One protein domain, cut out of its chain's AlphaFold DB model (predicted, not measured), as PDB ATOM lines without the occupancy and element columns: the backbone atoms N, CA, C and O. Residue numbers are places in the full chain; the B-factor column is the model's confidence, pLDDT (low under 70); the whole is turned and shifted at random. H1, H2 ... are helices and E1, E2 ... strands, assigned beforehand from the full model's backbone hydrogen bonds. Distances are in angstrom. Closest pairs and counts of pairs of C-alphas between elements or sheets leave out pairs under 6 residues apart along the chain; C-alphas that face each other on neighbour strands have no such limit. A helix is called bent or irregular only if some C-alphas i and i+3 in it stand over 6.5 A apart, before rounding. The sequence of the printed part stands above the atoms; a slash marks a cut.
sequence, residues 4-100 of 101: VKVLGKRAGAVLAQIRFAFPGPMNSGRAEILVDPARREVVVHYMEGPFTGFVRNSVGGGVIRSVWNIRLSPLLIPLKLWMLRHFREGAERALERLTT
ATOM      1  N   VAL A   4      40.083 -24.585  52.515       87.19
ATOM      2  CA  VAL A   4      40.904 -25.353  53.459       87.19
ATOM      3  C   VAL A   4      40.975 -24.563  54.761       87.19
ATOM      4  O   VAL A   4      41.356 -23.395  54.747       87.19
ATOM      5  N   LYS A   5      40.598 -25.182  55.880       92.25
ATOM      6  CA  LYS A   5      40.697 -24.593  57.219       92.25
ATOM      7  C   LYS A   5      41.679 -25.408  58.046       92.25
ATOM      8  O   LYS A   5      41.448 -26.593  58.260       92.25
ATOM      9  N   VAL A   6      42.750 -24.785  58.525       92.50
ATOM     10  CA  VAL A   6      43.686 -25.442  59.447       92.50
ATOM     11  C   VAL A   6      42.998 -25.626  60.801       92.50
ATOM     12  O   VAL A   6      42.456 -24.674  61.358       92.50
ATOM     13  N   LEU A   7      42.986 -26.861  61.300       90.62
ATOM     14  CA  LEU A   7      42.423 -27.233  62.600       90.62
ATOM     15  C   LEU A   7      43.494 -27.274  63.694       90.62
ATOM     16  O   LEU A   7      43.186 -27.054  64.859       90.62
ATOM     17  N   GLY A   8      44.745 -27.552  63.325       89.50
ATOM     18  CA  GLY A   8      45.864 -27.596  64.257       89.50
ATOM     19  C   GLY A   8      47.131 -28.153  63.620       89.50
ATOM     20  O   GLY A   8      47.152 -28.507  62.440       89.50
ATOM     21  N   LYS A   9      48.197 -28.239  64.416       88.44
ATOM     22  CA  LYS A   9      49.465 -28.878  64.045       88.44
ATOM     23  C   LYS A   9      49.791 -29.957  65.076       88.44
ATOM     24  O   LYS A   9      49.637 -29.708  66.270       88.44
ATOM     25  N   ARG A  10      50.239 -31.134  64.641       81.38
ATOM     26  CA  ARG A  10      50.642 -32.239  65.527       81.38
ATOM     27  C   ARG A  10      51.817 -32.993  64.914       81.38
ATOM     28  O   ARG A  10      51.718 -33.406  63.772       81.38
ATOM     29  N   ALA A  11      52.896 -33.184  65.677       74.19
ATOM     30  CA  ALA A  11      54.014 -34.073  65.328       74.19
ATOM     31  C   ALA A  11      54.539 -33.938  63.876       74.19
ATOM     32  O   ALA A  11      54.773 -34.933  63.201       74.19
ATOM     33  N   GLY A  12      54.703 -32.704  63.380       81.06
ATOM     34  CA  GLY A  12      55.185 -32.445  62.012       81.06
ATOM     35  C   GLY A  12      54.104 -32.445  60.924       81.06
ATOM     36  O   GLY A  12      54.408 -32.174  59.765       81.06
ATOM     37  N   ALA A  13      52.843 -32.672  61.292       88.50
ATOM     38  CA  ALA A  13      51.701 -32.655  60.395       88.50
ATOM     39  C   ALA A  13      50.767 -31.464  60.653       88.50
ATOM     40  O   ALA A  13      50.596 -31.007  61.790       88.50
ATOM     41  N   VAL A  14      50.122 -30.968  59.597       94.00
ATOM     42  CA  VAL A  14      49.049 -29.970  59.674       94.00
ATOM     43  C   VAL A  14      47.711 -30.678  59.498       94.00
ATOM     44  O   VAL A  14      47.439 -31.253  58.449       94.00
ATOM     45  N   LEU A  15      46.852 -30.604  60.510       95.19
ATOM     46  CA  LEU A  15      45.483 -31.097  60.424       95.19
ATOM     47  C   LEU A  15      44.602 -30.021  59.797       95.19
ATOM     48  O   LEU A  15      44.605 -28.867  60.233       95.19
ATOM     49  N   ALA A  16      43.824 -30.398  58.792       94.94
ATOM     50  CA  ALA A  16      42.980 -29.489  58.037       94.94
ATOM     51  C   ALA A  16      41.585 -30.069  57.797       94.94
ATOM     52  O   ALA A  16      41.405 -31.260  57.552       94.94
ATOM     53  N   GLN A  17      40.587 -29.195  57.807       94.00
ATOM     54  CA  GLN A  17      39.269 -29.467  57.260       94.00
ATOM     55  C   GLN A  17      39.238 -28.992  55.809       94.00
ATOM     56  O   GLN A  17      39.509 -27.825  55.515       94.00
ATOM     57  N   ILE A  18      38.889 -29.893  54.898       92.19
ATOM     58  CA  ILE A  18      38.757 -29.603  53.474       92.19
ATOM     59  C   ILE A  18      37.273 -29.452  53.161       92.19
ATOM     60  O   ILE A  18      36.482 -30.344  53.465       92.19
ATOM     61  N   ARG A  19      36.891 -28.357  52.502       90.00
ATOM     62  CA  ARG A  19      35.584 -28.239  51.846       90.00
ATOM     63  C   ARG A  19      35.747 -28.533  50.364       90.00
ATOM     64  O   ARG A  19      36.438 -27.816  49.637       90.00
ATOM     65  N   PHE A  20      35.124 -29.600  49.905       84.75
ATOM     66  CA  PHE A  20      35.130 -30.044  48.524       84.75
ATOM     67  C   PHE A  20      34.021 -29.375  47.705       84.75
ATOM     68  O   PHE A  20      33.102 -28.759  48.238       84.75
ATOM     69  N   ALA A  21      34.121 -29.495  46.381       77.69
ATOM     70  CA  ALA A  21      33.113 -29.000  45.445       77.69
ATOM     71  C   ALA A  21      32.033 -30.054  45.120       77.69
ATOM     72  O   ALA A  21      31.327 -29.906  44.127       77.69
ATOM     73  N   PHE A  22      31.909 -31.112  45.931       72.06
ATOM     74  CA  PHE A  22      30.885 -32.137  45.726       72.06
ATOM     75  C   PHE A  22      29.484 -31.615  46.050       72.06
ATOM     76  O   PHE A  22      29.329 -30.824  46.988       72.06
ATOM     77  N   PRO A  23      28.463 -32.069  45.304       68.00
ATOM     78  CA  PRO A  23      27.072 -31.821  45.649       68.00
ATOM     79  C   PRO A  23      26.674 -32.580  46.925       68.00
ATOM     80  O   PRO A  23      27.213 -33.644  47.231       68.00
ATOM     81  N   GLY A  24      25.701 -32.037  47.658       71.06
ATOM     82  CA  GLY A  24      25.120 -32.684  48.837       71.06
ATOM     83  C   GLY A  24      25.893 -32.481  50.153       71.06
ATOM     84  O   GLY A  24      26.839 -31.689  50.219       71.06
ATOM     85  N   PRO A  25      25.473 -33.174  51.230       72.38
ATOM     86  CA  PRO A  25      26.016 -32.992  52.582       72.38
ATOM     87  C   PRO A  25      27.454 -33.516  52.738       72.38
ATOM     88  O   PRO A  25      28.186 -33.066  53.616       72.38
ATOM     89  N   MET A  26      27.906 -34.405  51.847       73.62
ATOM     90  CA  MET A  26      29.247 -35.016  51.852       73.62
ATOM     91  C   MET A  26      30.307 -34.128  51.175       73.62
ATOM     92  O   MET A  26      31.162 -34.600  50.427       73.62
ATOM     93  N   ASN A  27      30.249 -32.815  51.405       84.88
ATOM     94  CA  ASN A  27      31.152 -31.840  50.784       84.88
ATOM     95  C   ASN A  27      32.290 -31.391  51.706       84.88
ATOM     96  O   ASN A  27      33.011 -30.453  51.372       84.88
ATOM     97  N   SER A  28      32.464 -32.034  52.856       88.75
ATOM     98  CA  SER A  28      33.547 -31.740  53.784       88.75
ATOM     99  C   SER A  28      34.288 -33.010  54.176       88.75
ATOM    100  O   SER A  28      33.774 -34.118  54.036       88.75
ATOM    101  N   GLY A  29      35.528 -32.840  54.611       91.94
ATOM    102  CA  GLY A  29      36.362 -33.932  55.076       91.94
ATOM    103  C   GLY A  29      37.533 -33.432  55.897       91.94
ATOM    104  O   GLY A  29      37.746 -32.222  56.033       91.94
ATOM    105  N   ARG A  30      38.295 -34.373  56.440       95.06
ATOM    106  CA  ARG A  30      39.498 -34.100  57.226       95.06
ATOM    107  C   ARG A  30      40.716 -34.628  56.499       95.06
ATOM    108  O   ARG A  30      40.673 -35.706  55.905       95.06
ATOM    109  N   ALA A  31      41.791 -33.860  56.564       96.06
ATOM    110  CA  ALA A  31      43.061 -34.228  55.990       96.06
ATOM    111  C   ALA A  31      44.213 -33.935  56.946       96.06
ATOM    112  O   ALA A  31      44.169 -32.984  57.726       96.06
ATOM    113  N   GLU A  32      45.251 -34.745  56.837       96.19
ATOM    114  CA  GLU A  32      46.549 -34.513  57.445       96.19
ATOM    115  C   GLU A  32      47.553 -34.170  56.341       96.19
ATOM    116  O   GLU A  32      47.620 -34.851  55.320       96.19
ATOM    117  N   ILE A  33      48.294 -33.079  56.511       95.75
ATOM    118  CA  ILE A  33      49.256 -32.579  55.529       95.75
ATOM    119  C   ILE A  33      50.657 -32.724  56.110       95.75
ATOM    120  O   ILE A  33      50.972 -32.122  57.137       95.75
ATOM    121  N   LEU A  34      51.490 -33.494  55.423       95.19
ATOM    122  CA  LEU A  34      52.890 -33.730  55.740       95.19
ATOM    123  C   LEU A  34      53.762 -32.980  54.738       95.19
ATOM    124  O   LEU A  34      53.509 -33.024  53.534       95.19
ATOM    125  N   VAL A  35      54.789 -32.301  55.239       93.00
ATOM    126  CA  VAL A  35      55.774 -31.589  54.419       93.00
ATOM    127  C   VAL A  35      57.140 -32.197  54.701       93.00
ATOM    128  O   VAL A  35      57.589 -32.186  55.844       93.00
ATOM    129  N   ASP A  36      57.795 -32.707  53.661       91.88
ATOM    130  CA  ASP A  36      59.171 -33.199  53.702       91.88
ATOM    131  C   ASP A  36      60.060 -32.256  52.872       91.88
ATOM    132  O   ASP A  36      60.098 -32.345  51.638       91.88
ATOM    133  N   PRO A  37      60.783 -31.325  53.524       89.38
ATOM    134  CA  PRO A  37      61.662 -30.390  52.831       89.38
ATOM    135  C   PRO A  37      62.853 -31.071  52.149       89.38
ATOM    136  O   PRO A  37      63.293 -30.607  51.098       89.38
ATOM    137  N   ALA A  38      63.365 -32.170  52.717       91.94
ATOM    138  CA  ALA A  38      64.531 -32.874  52.185       91.94
ATOM    139  C   ALA A  38      64.197 -33.546  50.850       91.94
ATOM    140  O   ALA A  38      64.989 -33.500  49.908       91.94
ATOM    141  N   ARG A  39      62.989 -34.109  50.743       91.31
ATOM    142  CA  ARG A  39      62.468 -34.711  49.505       91.31
ATOM    143  C   ARG A  39      61.729 -33.725  48.601       91.31
ATOM    144  O   ARG A  39      61.324 -34.112  47.509       91.31
ATOM    145  N   ARG A  40      61.553 -32.470  49.039       93.94
ATOM    146  CA  ARG A  40      60.716 -31.451  48.376       93.94
ATOM    147  C   ARG A  40      59.323 -32.000  48.048       93.94
ATOM    148  O   ARG A  40      58.832 -31.870  46.925       93.94
ATOM    149  N   GLU A  41      58.719 -32.648  49.039       94.62
ATOM    150  CA  GLU A  41      57.459 -33.377  48.918       94.62
ATOM    151  C   GLU A  41      56.410 -32.831  49.896       94.62
ATOM    152  O   GLU A  41      56.704 -32.507  51.046       94.62
ATOM    153  N   VAL A  42      55.164 -32.755  49.436       94.44
ATOM    154  CA  VAL A  42      53.986 -32.494  50.264       94.44
ATOM    155  C   VAL A  42      52.984 -33.616  50.042       94.44
ATOM    156  O   VAL A  42      52.552 -33.855  48.910       94.44
ATOM    157  N   VAL A  43      52.578 -34.281  51.120       95.94
ATOM    158  CA  VAL A  43      51.568 -35.342  51.089       95.94
ATOM    159  C   VAL A  43      50.341 -34.895  51.863       95.94
ATOM    160  O   VAL A  43      50.442 -34.474  53.009       95.94
ATOM    161  N   VAL A  44      49.171 -34.997  51.242       95.38
ATOM    162  CA  VAL A  44      47.880 -34.749  51.887       95.38
ATOM    163  C   VAL A  44      47.161 -36.083  52.014       95.38
ATOM    164  O   VAL A  44      46.736 -36.653  51.010       95.38
ATOM    165  N   HIS A  45      47.024 -36.571  53.240       96.31
ATOM    166  CA  HIS A  45      46.262 -37.760  53.593       96.31
ATOM    167  C   HIS A  45      44.819 -37.372  53.897       96.31
ATOM    168  O   HIS A  45      44.547 -36.693  54.881       96.31
ATOM    169  N   TYR A  46      43.881 -37.800  53.059       94.50
ATOM    170  CA  TYR A  46      42.450 -37.617  53.279       94.50
ATOM    171  C   TYR A  46      41.935 -38.737  54.181       94.50
ATOM    172  O   TYR A  46      41.832 -39.891  53.758       94.50
ATOM    173  N   MET A  47      41.628 -38.378  55.424       94.12
ATOM    174  CA  MET A  47      41.227 -39.309  56.482       94.12
ATOM    175  C   MET A  47      39.720 -39.563  56.467       94.12
ATOM    176  O   MET A  47      39.270 -40.678  56.706       94.12
ATOM    177  N   GLU A  48      38.938 -38.528  56.160       92.25
ATOM    178  CA  GLU A  48      37.474 -38.563  56.168       92.25
ATOM    179  C   GLU A  48      36.912 -37.702  55.033       92.25
ATOM    180  O   GLU A  48      37.510 -36.685  54.670       92.25
ATOM    181  N   GLY A  49      35.725 -38.058  54.537       89.75
ATOM    182  CA  GLY A  49      34.965 -37.268  53.570       89.75
ATOM    183  C   GLY A  49      34.392 -38.106  52.417       89.75
ATOM    184  O   GLY A  49      34.212 -39.316  52.557       89.75
ATOM    185  N   PRO A  50      34.101 -37.486  51.259       87.56
ATOM    186  CA  PRO A  50      33.572 -38.180  50.077       87.56
ATOM    187  C   PRO A  50      34.548 -39.223  49.508       87.56
ATOM    188  O   PRO A  50      34.157 -40.132  48.775       87.56
ATOM    189  N   PHE A  51      35.825 -39.106  49.859       88.75
ATOM    190  CA  PHE A  51      36.868 -40.047  49.507       88.75
ATOM    191  C   PHE A  51      37.970 -40.048  50.573       88.75
ATOM    192  O   PHE A  51      38.108 -39.092  51.338       88.75
ATOM    193  N   THR A  52      38.759 -41.117  50.596       93.00
ATOM    194  CA  THR A  52      39.941 -41.288  51.454       93.00
ATOM    195  C   THR A  52      41.164 -41.630  50.605       93.00
ATOM    196  O   THR A  52      41.036 -41.915  49.413       93.00
ATOM    197  N   GLY A  53      42.359 -41.600  51.193       94.94
ATOM    198  CA  GLY A  53      43.613 -41.912  50.501       94.94
ATOM    199  C   GLY A  53      44.585 -40.743  50.567       94.94
ATOM    200  O   GLY A  53      44.628 -40.050  51.579       94.94
ATOM    201  N   PHE A  54      45.369 -40.509  49.516       95.31
ATOM    202  CA  PHE A  54      46.331 -39.410  49.509       95.31
ATOM    203  C   PHE A  54      46.555 -38.774  48.136       95.31
ATOM    204  O   PHE A  54      46.378 -39.402  47.088       95.31
ATOM    205  N   VAL A  55      47.016 -37.525  48.174       93.75
ATOM    206  CA  VAL A  55      47.743 -36.889  47.072       93.75
ATOM    207  C   VAL A  55      49.156 -36.563  47.529       93.75
ATOM    208  O   VAL A  55      49.360 -36.036  48.620       93.75
ATOM    209  N   ARG A  56      50.134 -36.875  46.686       95.25
ATOM    210  CA  ARG A  56      51.544 -36.549  46.879       95.25
ATOM    211  C   ARG A  56      51.990 -35.613  45.772       95.25
ATOM    212  O   ARG A  56      51.882 -35.962  44.600       95.25
ATOM    213  N   ASN A  57      52.517 -34.459  46.150       94.12
ATOM    214  CA  ASN A  57      53.124 -33.503  45.237       94.12
ATOM    215  C   ASN A  57      54.618 -33.426  45.526       94.12
ATOM    216  O   ASN A  57      55.005 -33.244  46.676       94.12
ATOM    217  N   SER A  58      55.448 -33.557  44.502       94.31
ATOM    218  CA  SER A  58      56.907 -33.534  44.634       94.31
ATOM    219  C   SER A  58      57.539 -32.708  43.522       94.31
ATOM    220  O   SER A  58      57.050 -32.735  42.389       94.31
ATOM    221  N   VAL A  59      58.650 -32.038  43.825       92.94
ATOM    222  CA  VAL A  59      59.418 -31.251  42.850       92.94
ATOM    223  C   VAL A  59      60.831 -31.811  42.717       92.94
ATOM    224  O   VAL A  59      61.569 -31.882  43.698       92.94
ATOM    225  N   GLY A  60      61.238 -32.163  41.497       91.19
ATOM    226  CA  GLY A  60      62.580 -32.686  41.230       91.19
ATOM    227  C   GLY A  60      62.873 -32.828  39.738       91.19
ATOM    228  O   GLY A  60      61.962 -33.036  38.942       91.19
ATOM    229  N   GLY A  61      64.146 -32.683  39.351       87.25
ATOM    230  CA  GLY A  61      64.578 -32.842  37.954       87.25
ATOM    231  C   GLY A  61      63.889 -31.895  36.963       87.25
ATOM    232  O   GLY A  61      63.639 -32.288  35.832       87.25
ATOM    233  N   GLY A  62      63.515 -30.685  37.402       87.31
ATOM    234  CA  GLY A  62      62.780 -29.715  36.578       87.31
ATOM    235  C   GLY A  62      61.290 -30.028  36.384       87.31
ATOM    236  O   GLY A  62      60.630 -29.354  35.603       87.31
ATOM    237  N   VAL A  63      60.746 -31.025  37.090       88.06
ATOM    238  CA  VAL A  63      59.353 -31.467  36.952       88.06
ATOM    239  C   VAL A  63      58.614 -31.335  38.282       88.06
ATOM    240  O   VAL A  63      59.142 -31.664  39.349       88.06
ATOM    241  N   ILE A  64      57.356 -30.896  38.211       88.88
ATOM    242  CA  ILE A  64      56.390 -30.998  39.306       88.88
ATOM    243  C   ILE A  64      55.523 -32.229  39.038       88.88
ATOM    244  O   ILE A  64      54.902 -32.342  37.982       88.88
ATOM    245  N   ARG A  65      55.484 -33.172  39.981       90.19
ATOM    246  CA  ARG A  65      54.698 -34.409  39.869       90.19
ATOM    247  C   ARG A  65      53.610 -34.432  40.934       90.19
ATOM    248  O   ARG A  65      53.902 -34.216  42.104       90.19
ATOM    249  N   SER A  66      52.384 -34.762  40.528       89.94
ATOM    250  CA  SER A  66      51.241 -34.979  41.420       89.94
ATOM    251  C   SER A  66      50.732 -36.414  41.268       89.94
ATOM    252  O   SER A  66      50.296 -36.809  40.189       89.94
ATOM    253  N   VAL A  67      50.817 -37.219  42.328       92.00
ATOM    254  CA  VAL A  67      50.380 -38.623  42.353       92.00
ATOM    255  C   VAL A  67      49.187 -38.763  43.283       92.00
ATOM    256  O   VAL A  67      49.244 -38.354  44.439       92.00
ATOM    257  N   TRP A  68      48.118 -39.370  42.777       90.62
ATOM    258  CA  TRP A  68      46.849 -39.516  43.480       90.62
ATOM    259  C   TRP A  68      46.542 -40.999  43.679       90.62
ATOM    260  O   TRP A  68      46.515 -41.763  42.716       90.62
ATOM    261  N   ASN A  69      46.285 -41.405  44.921       92.44
ATOM    262  CA  ASN A  69      45.787 -42.737  45.256       92.44
ATOM    263  C   ASN A  69      44.588 -42.575  46.187       92.44
ATOM    264  O   ASN A  69      44.742 -42.288  47.374       92.44
ATOM    265  N   ILE A  70      43.390 -42.689  45.617       89.38
ATOM    266  CA  ILE A  70      42.138 -42.333  46.278       89.38
ATOM    267  C   ILE A  70      41.148 -43.489  46.212       89.38
ATOM    268  O   ILE A  70      40.970 -44.123  45.172       89.38
ATOM    269  N   ARG A  71      40.434 -43.702  47.320       89.38
ATOM    270  CA  ARG A  71      39.256 -44.564  47.405       89.38
ATOM    271  C   ARG A  71      38.014 -43.714  47.610       89.38
ATOM    272  O   ARG A  71      37.898 -42.978  48.587       89.38
ATOM    273  N   LEU A  72      37.085 -43.829  46.673       86.00
ATOM    274  CA  LEU A  72      35.793 -43.160  46.741       86.00
ATOM    275  C   LEU A  72      34.884 -43.872  47.740       86.00
ATOM    276  O   LEU A  72      34.916 -45.100  47.839       86.00
ATOM    277  N   SER A  73      34.037 -43.111  48.430       82.06
ATOM    278  CA  SER A  73      32.926 -43.701  49.174       82.06
ATOM    279  C   SER A  73      32.001 -44.471  48.215       82.06
ATOM    280  O   SER A  73      31.714 -43.955  47.126       82.06
ATOM    281  N   PRO A  74      31.496 -45.667  48.585       80.94
ATOM    282  CA  PRO A  74      30.607 -46.458  47.731       80.94
ATOM    283  C   PRO A  74      29.381 -45.689  47.221       80.94
ATOM    284  O   PRO A  74      28.959 -45.870  46.082       80.94
ATOM    285  N   LEU A  75      28.868 -44.755  48.026       79.00
ATOM    286  CA  LEU A  75      27.732 -43.892  47.681       79.00
ATOM    287  C   LEU A  75      27.991 -42.994  46.460       79.00
ATOM    288  O   LEU A  75      27.051 -42.518  45.832       79.00
ATOM    289  N   LEU A  76      29.259 -42.754  46.114       77.50
ATOM    290  CA  LEU A  76      29.663 -41.889  45.006       77.50
ATOM    291  C   LEU A  76      30.130 -42.674  43.773       77.50
ATOM    292  O   LEU A  76      30.553 -42.062  42.792       77.50
ATOM    293  N   ILE A  77      30.031 -44.010  43.773       80.25
ATOM    294  CA  ILE A  77      30.403 -44.851  42.622       80.25
ATOM    295  C   ILE A  77      29.702 -44.416  41.320       80.25
ATOM    296  O   ILE A  77      30.406 -44.305  40.313       80.25
ATOM    297  N   PRO A  78      28.393 -44.083  41.297       82.31
ATOM    298  CA  PRO A  78      27.741 -43.632  40.063       82.31
ATOM    299  C   PRO A  78      28.352 -42.346  39.482       82.31
ATOM    300  O   PRO A  78      28.317 -42.130  38.275       82.31
ATOM    301  N   LEU A  79      28.972 -41.508  40.320       79.69
ATOM    302  CA  LEU A  79      29.624 -40.262  39.907       79.69
ATOM    303  C   LEU A  79      31.121 -40.443  39.596       79.69
ATOM    304  O   LEU A  79      31.800 -39.466  39.278       79.69
ATOM    305  N   LYS A  80      31.670 -41.664  39.668       79.81
ATOM    306  CA  LYS A  80      33.118 -41.938  39.584       79.81
ATOM    307  C   LYS A  80      33.806 -41.291  38.380       79.81
ATOM    308  O   LYS A  80      34.858 -40.681  38.552       79.81
ATOM    309  N   LEU A  81      33.222 -41.401  37.186       82.62
ATOM    310  CA  LEU A  81      33.793 -40.824  35.961       82.62
ATOM    311  C   LEU A  81      33.870 -39.296  36.031       82.62
ATOM    312  O   LEU A  81      34.914 -38.713  35.737       82.62
ATOM    313  N   TRP A  82      32.791 -38.657  36.484       82.31
ATOM    314  CA  TRP A  82      32.757 -37.211  36.682       82.31
ATOM    315  C   TRP A  82      33.797 -36.765  37.717       82.31
ATOM    316  O   TRP A  82      34.517 -35.799  37.485       82.31
ATOM    317  N   MET A  83      33.940 -37.503  38.823       77.56
ATOM    318  CA  MET A  83      34.912 -37.179  39.870       77.56
ATOM    319  C   MET A  83      36.354 -37.294  39.385       77.56
ATOM    320  O   MET A  83      37.145 -36.389  39.632       77.56
ATOM    321  N   LEU A  84      36.696 -38.375  38.677       78.50
ATOM    322  CA  LEU A  84      38.033 -38.555  38.103       78.50
ATOM    323  C   LEU A  84      38.395 -37.393  37.178       78.50
ATOM    324  O   LEU A  84      39.479 -36.825  37.301       78.50
ATOM    325  N   ARG A  85      37.459 -36.998  36.309       83.25
ATOM    326  CA  ARG A  85      37.627 -35.839  35.431       83.25
ATOM    327  C   ARG A  85      37.802 -34.545  36.231       83.25
ATOM    328  O   ARG A  85      38.766 -33.826  35.999       83.25
ATOM    329  N   HIS A  86      36.936 -34.289  37.210       82.25
ATOM    330  CA  HIS A  86      36.999 -33.090  38.050       82.25
ATOM    331  C   HIS A  86      38.327 -32.966  38.812       82.25
ATOM    332  O   HIS A  86      38.896 -31.877  38.895       82.25
ATOM    333  N   PHE A  87      38.840 -34.069  39.367       79.75
ATOM    334  CA  PHE A  87      40.130 -34.065  40.053       79.75
ATOM    335  C   PHE A  87      41.289 -33.818  39.102       79.75
ATOM    336  O   PHE A  87      42.162 -33.016  39.425       79.75
ATOM    337  N   ARG A  88      41.282 -34.473  37.938       80.88
ATOM    338  CA  ARG A  88      42.324 -34.305  36.928       80.88
ATOM    339  C   ARG A  88      42.384 -32.864  36.426       80.88
ATOM    340  O   ARG A  88      43.435 -32.246  36.537       80.88
ATOM    341  N   GLU A  89      41.252 -32.308  36.000       85.00
ATOM    342  CA  GLU A  89      41.158 -30.907  35.566       85.00
ATOM    343  C   GLU A  89      41.579 -29.941  36.687       85.00
ATOM    344  O   GLU A  89      42.239 -28.932  36.447       85.00
ATOM    345  N   GLY A  90      41.207 -30.240  37.935       80.44
ATOM    346  CA  GLY A  90      41.600 -29.440  39.092       80.44
ATOM    347  C   GLY A  90      43.105 -29.467  39.364       80.44
ATOM    348  O   GLY A  90      43.669 -28.432  39.718       80.44
ATOM    349  N   ALA A  91      43.747 -30.627  39.204       81.25
ATOM    350  CA  ALA A  91      45.187 -30.791  39.366       81.25
ATOM    351  C   ALA A  91      45.966 -30.119  38.226       81.25
ATOM    352  O   ALA A  91      46.911 -29.387  38.501       81.25
ATOM    353  N   GLU A  92      45.533 -30.299  36.975       84.06
ATOM    354  CA  GLU A  92      46.117 -29.646  35.793       84.06
ATOM    355  C   GLU A  92      46.075 -28.119  35.943       84.06
ATOM    356  O   GLU A  92      47.119 -27.473  35.933       84.06
ATOM    357  N   ARG A  93      44.907 -27.544  36.263       84.19
ATOM    358  CA  ARG A  93      44.772 -26.096  36.517       84.19
ATOM    359  C   ARG A  93      45.610 -25.599  37.692       84.19
ATOM    360  O   ARG A  93      46.039 -24.449  37.702       84.19
ATOM    361  N   ALA A  94      45.782 -26.415  38.731       80.94
ATOM    362  CA  ALA A  94      46.626 -26.040  39.861       80.94
ATOM    363  C   ALA A  94      48.102 -25.973  39.448       80.94
ATOM    364  O   ALA A  94      48.788 -25.047  39.866       80.94
ATOM    365  N   LEU A  95      48.563 -26.908  38.612       80.69
ATOM    366  CA  LEU A  95      49.913 -26.889  38.049       80.69
ATOM    367  C   LEU A  95      50.113 -25.703  37.098       80.69
ATOM    368  O   LEU A  95      51.112 -25.006  37.229       80.69
ATOM    369  N   GLU A  96      49.146 -25.418  36.222       82.81
ATOM    370  CA  GLU A  96      49.189 -24.259  35.314       82.81
ATOM    371  C   GLU A  96      49.386 -22.942  36.079       82.81
ATOM    372  O   GLU A  96      50.221 -22.122  35.710       82.81
ATOM    373  N   ARG A  97      48.684 -22.756  37.205       84.31
ATOM    374  CA  ARG A  97      48.836 -21.559  38.055       84.31
ATOM    375  C   ARG A  97      50.208 -21.421  38.708       84.31
ATOM    376  O   ARG A  97      50.532 -20.333  39.155       84.31
ATOM    377  N   LEU A  98      50.979 -22.502  38.826       78.38
ATOM    378  CA  LEU A  98      52.352 -22.437  39.342       78.38
ATOM    379  C   LEU A  98      53.349 -22.028  38.255       78.38
ATOM    380  O   LEU A  98      54.446 -21.583  38.579       78.38
ATOM    381  N   THR A  99      52.991 -22.216  36.983       72.38
ATOM    382  CA  THR A  99      53.839 -21.895  35.828       72.38
ATOM    383  C   THR A  99      53.512 -20.550  35.189       72.38
ATOM    384  O   THR A  99      54.335 -20.023  34.447       72.38
ATOM    385  N   THR A 100      52.331 -19.996  35.467       61.00
ATOM    386  CA  THR A 100      51.927 -18.670  34.992       61.00
ATOM    387  C   THR A 100      52.298 -17.617  36.045       61.00
ATOM    388  O   THR A 100      51.869 -17.774  37.190       61.00
TER     389      THR A 100
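Overview. This is residues 4 to 100 of the 101 residues of the protein "SRPBCC family protein" of Thermoproteus sp (UniProt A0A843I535). One twisted sheet of six strands forms a wall, and a single long helix, H1, covers one face of it at the E6 end, leaving the E1 end and the other face bare of helix. The strands go back and forth as a meander, each the antiparallel neighbour of the one before, and H1 then folds back along E5 and E6. The printed part has 97 residues with six named strands and then one named helix, E1 E2 E3 E4 E5 E6 H1; the sheet's order is the same, all antiparallel, and the class is mixed, helices and strands. It is compact, with a radius of gyration of the C-alphas of 14.1 A and spans of 39 by 31 by 21 A.

Along the chain. Find C-alpha 4 at (40.904, -25.353, 53.459), where E1, residues 4 to 10, begins. E2 is residues 13 to 19, E3 residues 28 to 36 and 25.7 A long, and E4 residues 41 to 48. The longest strands by residues are E5, residues 51 to 60, at 28.0 A, and E6, residues 63 to 72, at 28.1 A. From C-alpha 74 at (30.607, -46.458, 47.731), H1, residues 74 to 99, spans 35.8 A to C-alpha 99 at (53.839, -21.895, 35.828). Look near residue 81 for a kink of 74 degrees; H1 is irregular there, with C-alphas 78 and 81 7.8 A apart.

Arrangement. Start at the inner strands E4 and E5, a hairpin at 176 degrees, where N 44 and O 55 are 2.8 A apart. On the other side of E5, E6 is an edge strand and forms a hairpin with it; look at N 56 and O 67, 2.8 A. Going the other way, E3 and E4 have N 34 and O 43 at 2.8 A, and E2 and E3 have N 16 and O 31 at 2.8 A. The other edge strand, E1, pairs with E2 through N 5 and O 17, 2.9 A. E1 and E6 are apart. H1 is on the sheet at a height of 7.8 A and only just over E5 and E6, with 3 of its C-alphas falling on each. It runs along the strands, at 21 degrees to E5 on the local plane. The closest C-alphas of E6 and H1 are those of Ser 66 and Ala 91, 7.6 A. In H1, 17 of 22 O i to N i+4 pairs are within hydrogen-bond range.

Size, cuts and confidence. The two C-alphas farthest apart are those of Pro 25 and Gly 61, 41.2 A. The printed part has no cut and no long link; E2 to E3, with 8 residues between them, is short, and the others are tight. From edge to edge the strands' lines turn by 88 degrees. The mean pLDDT of the printed part is 86.9, and residues 23 and 100 are under 70.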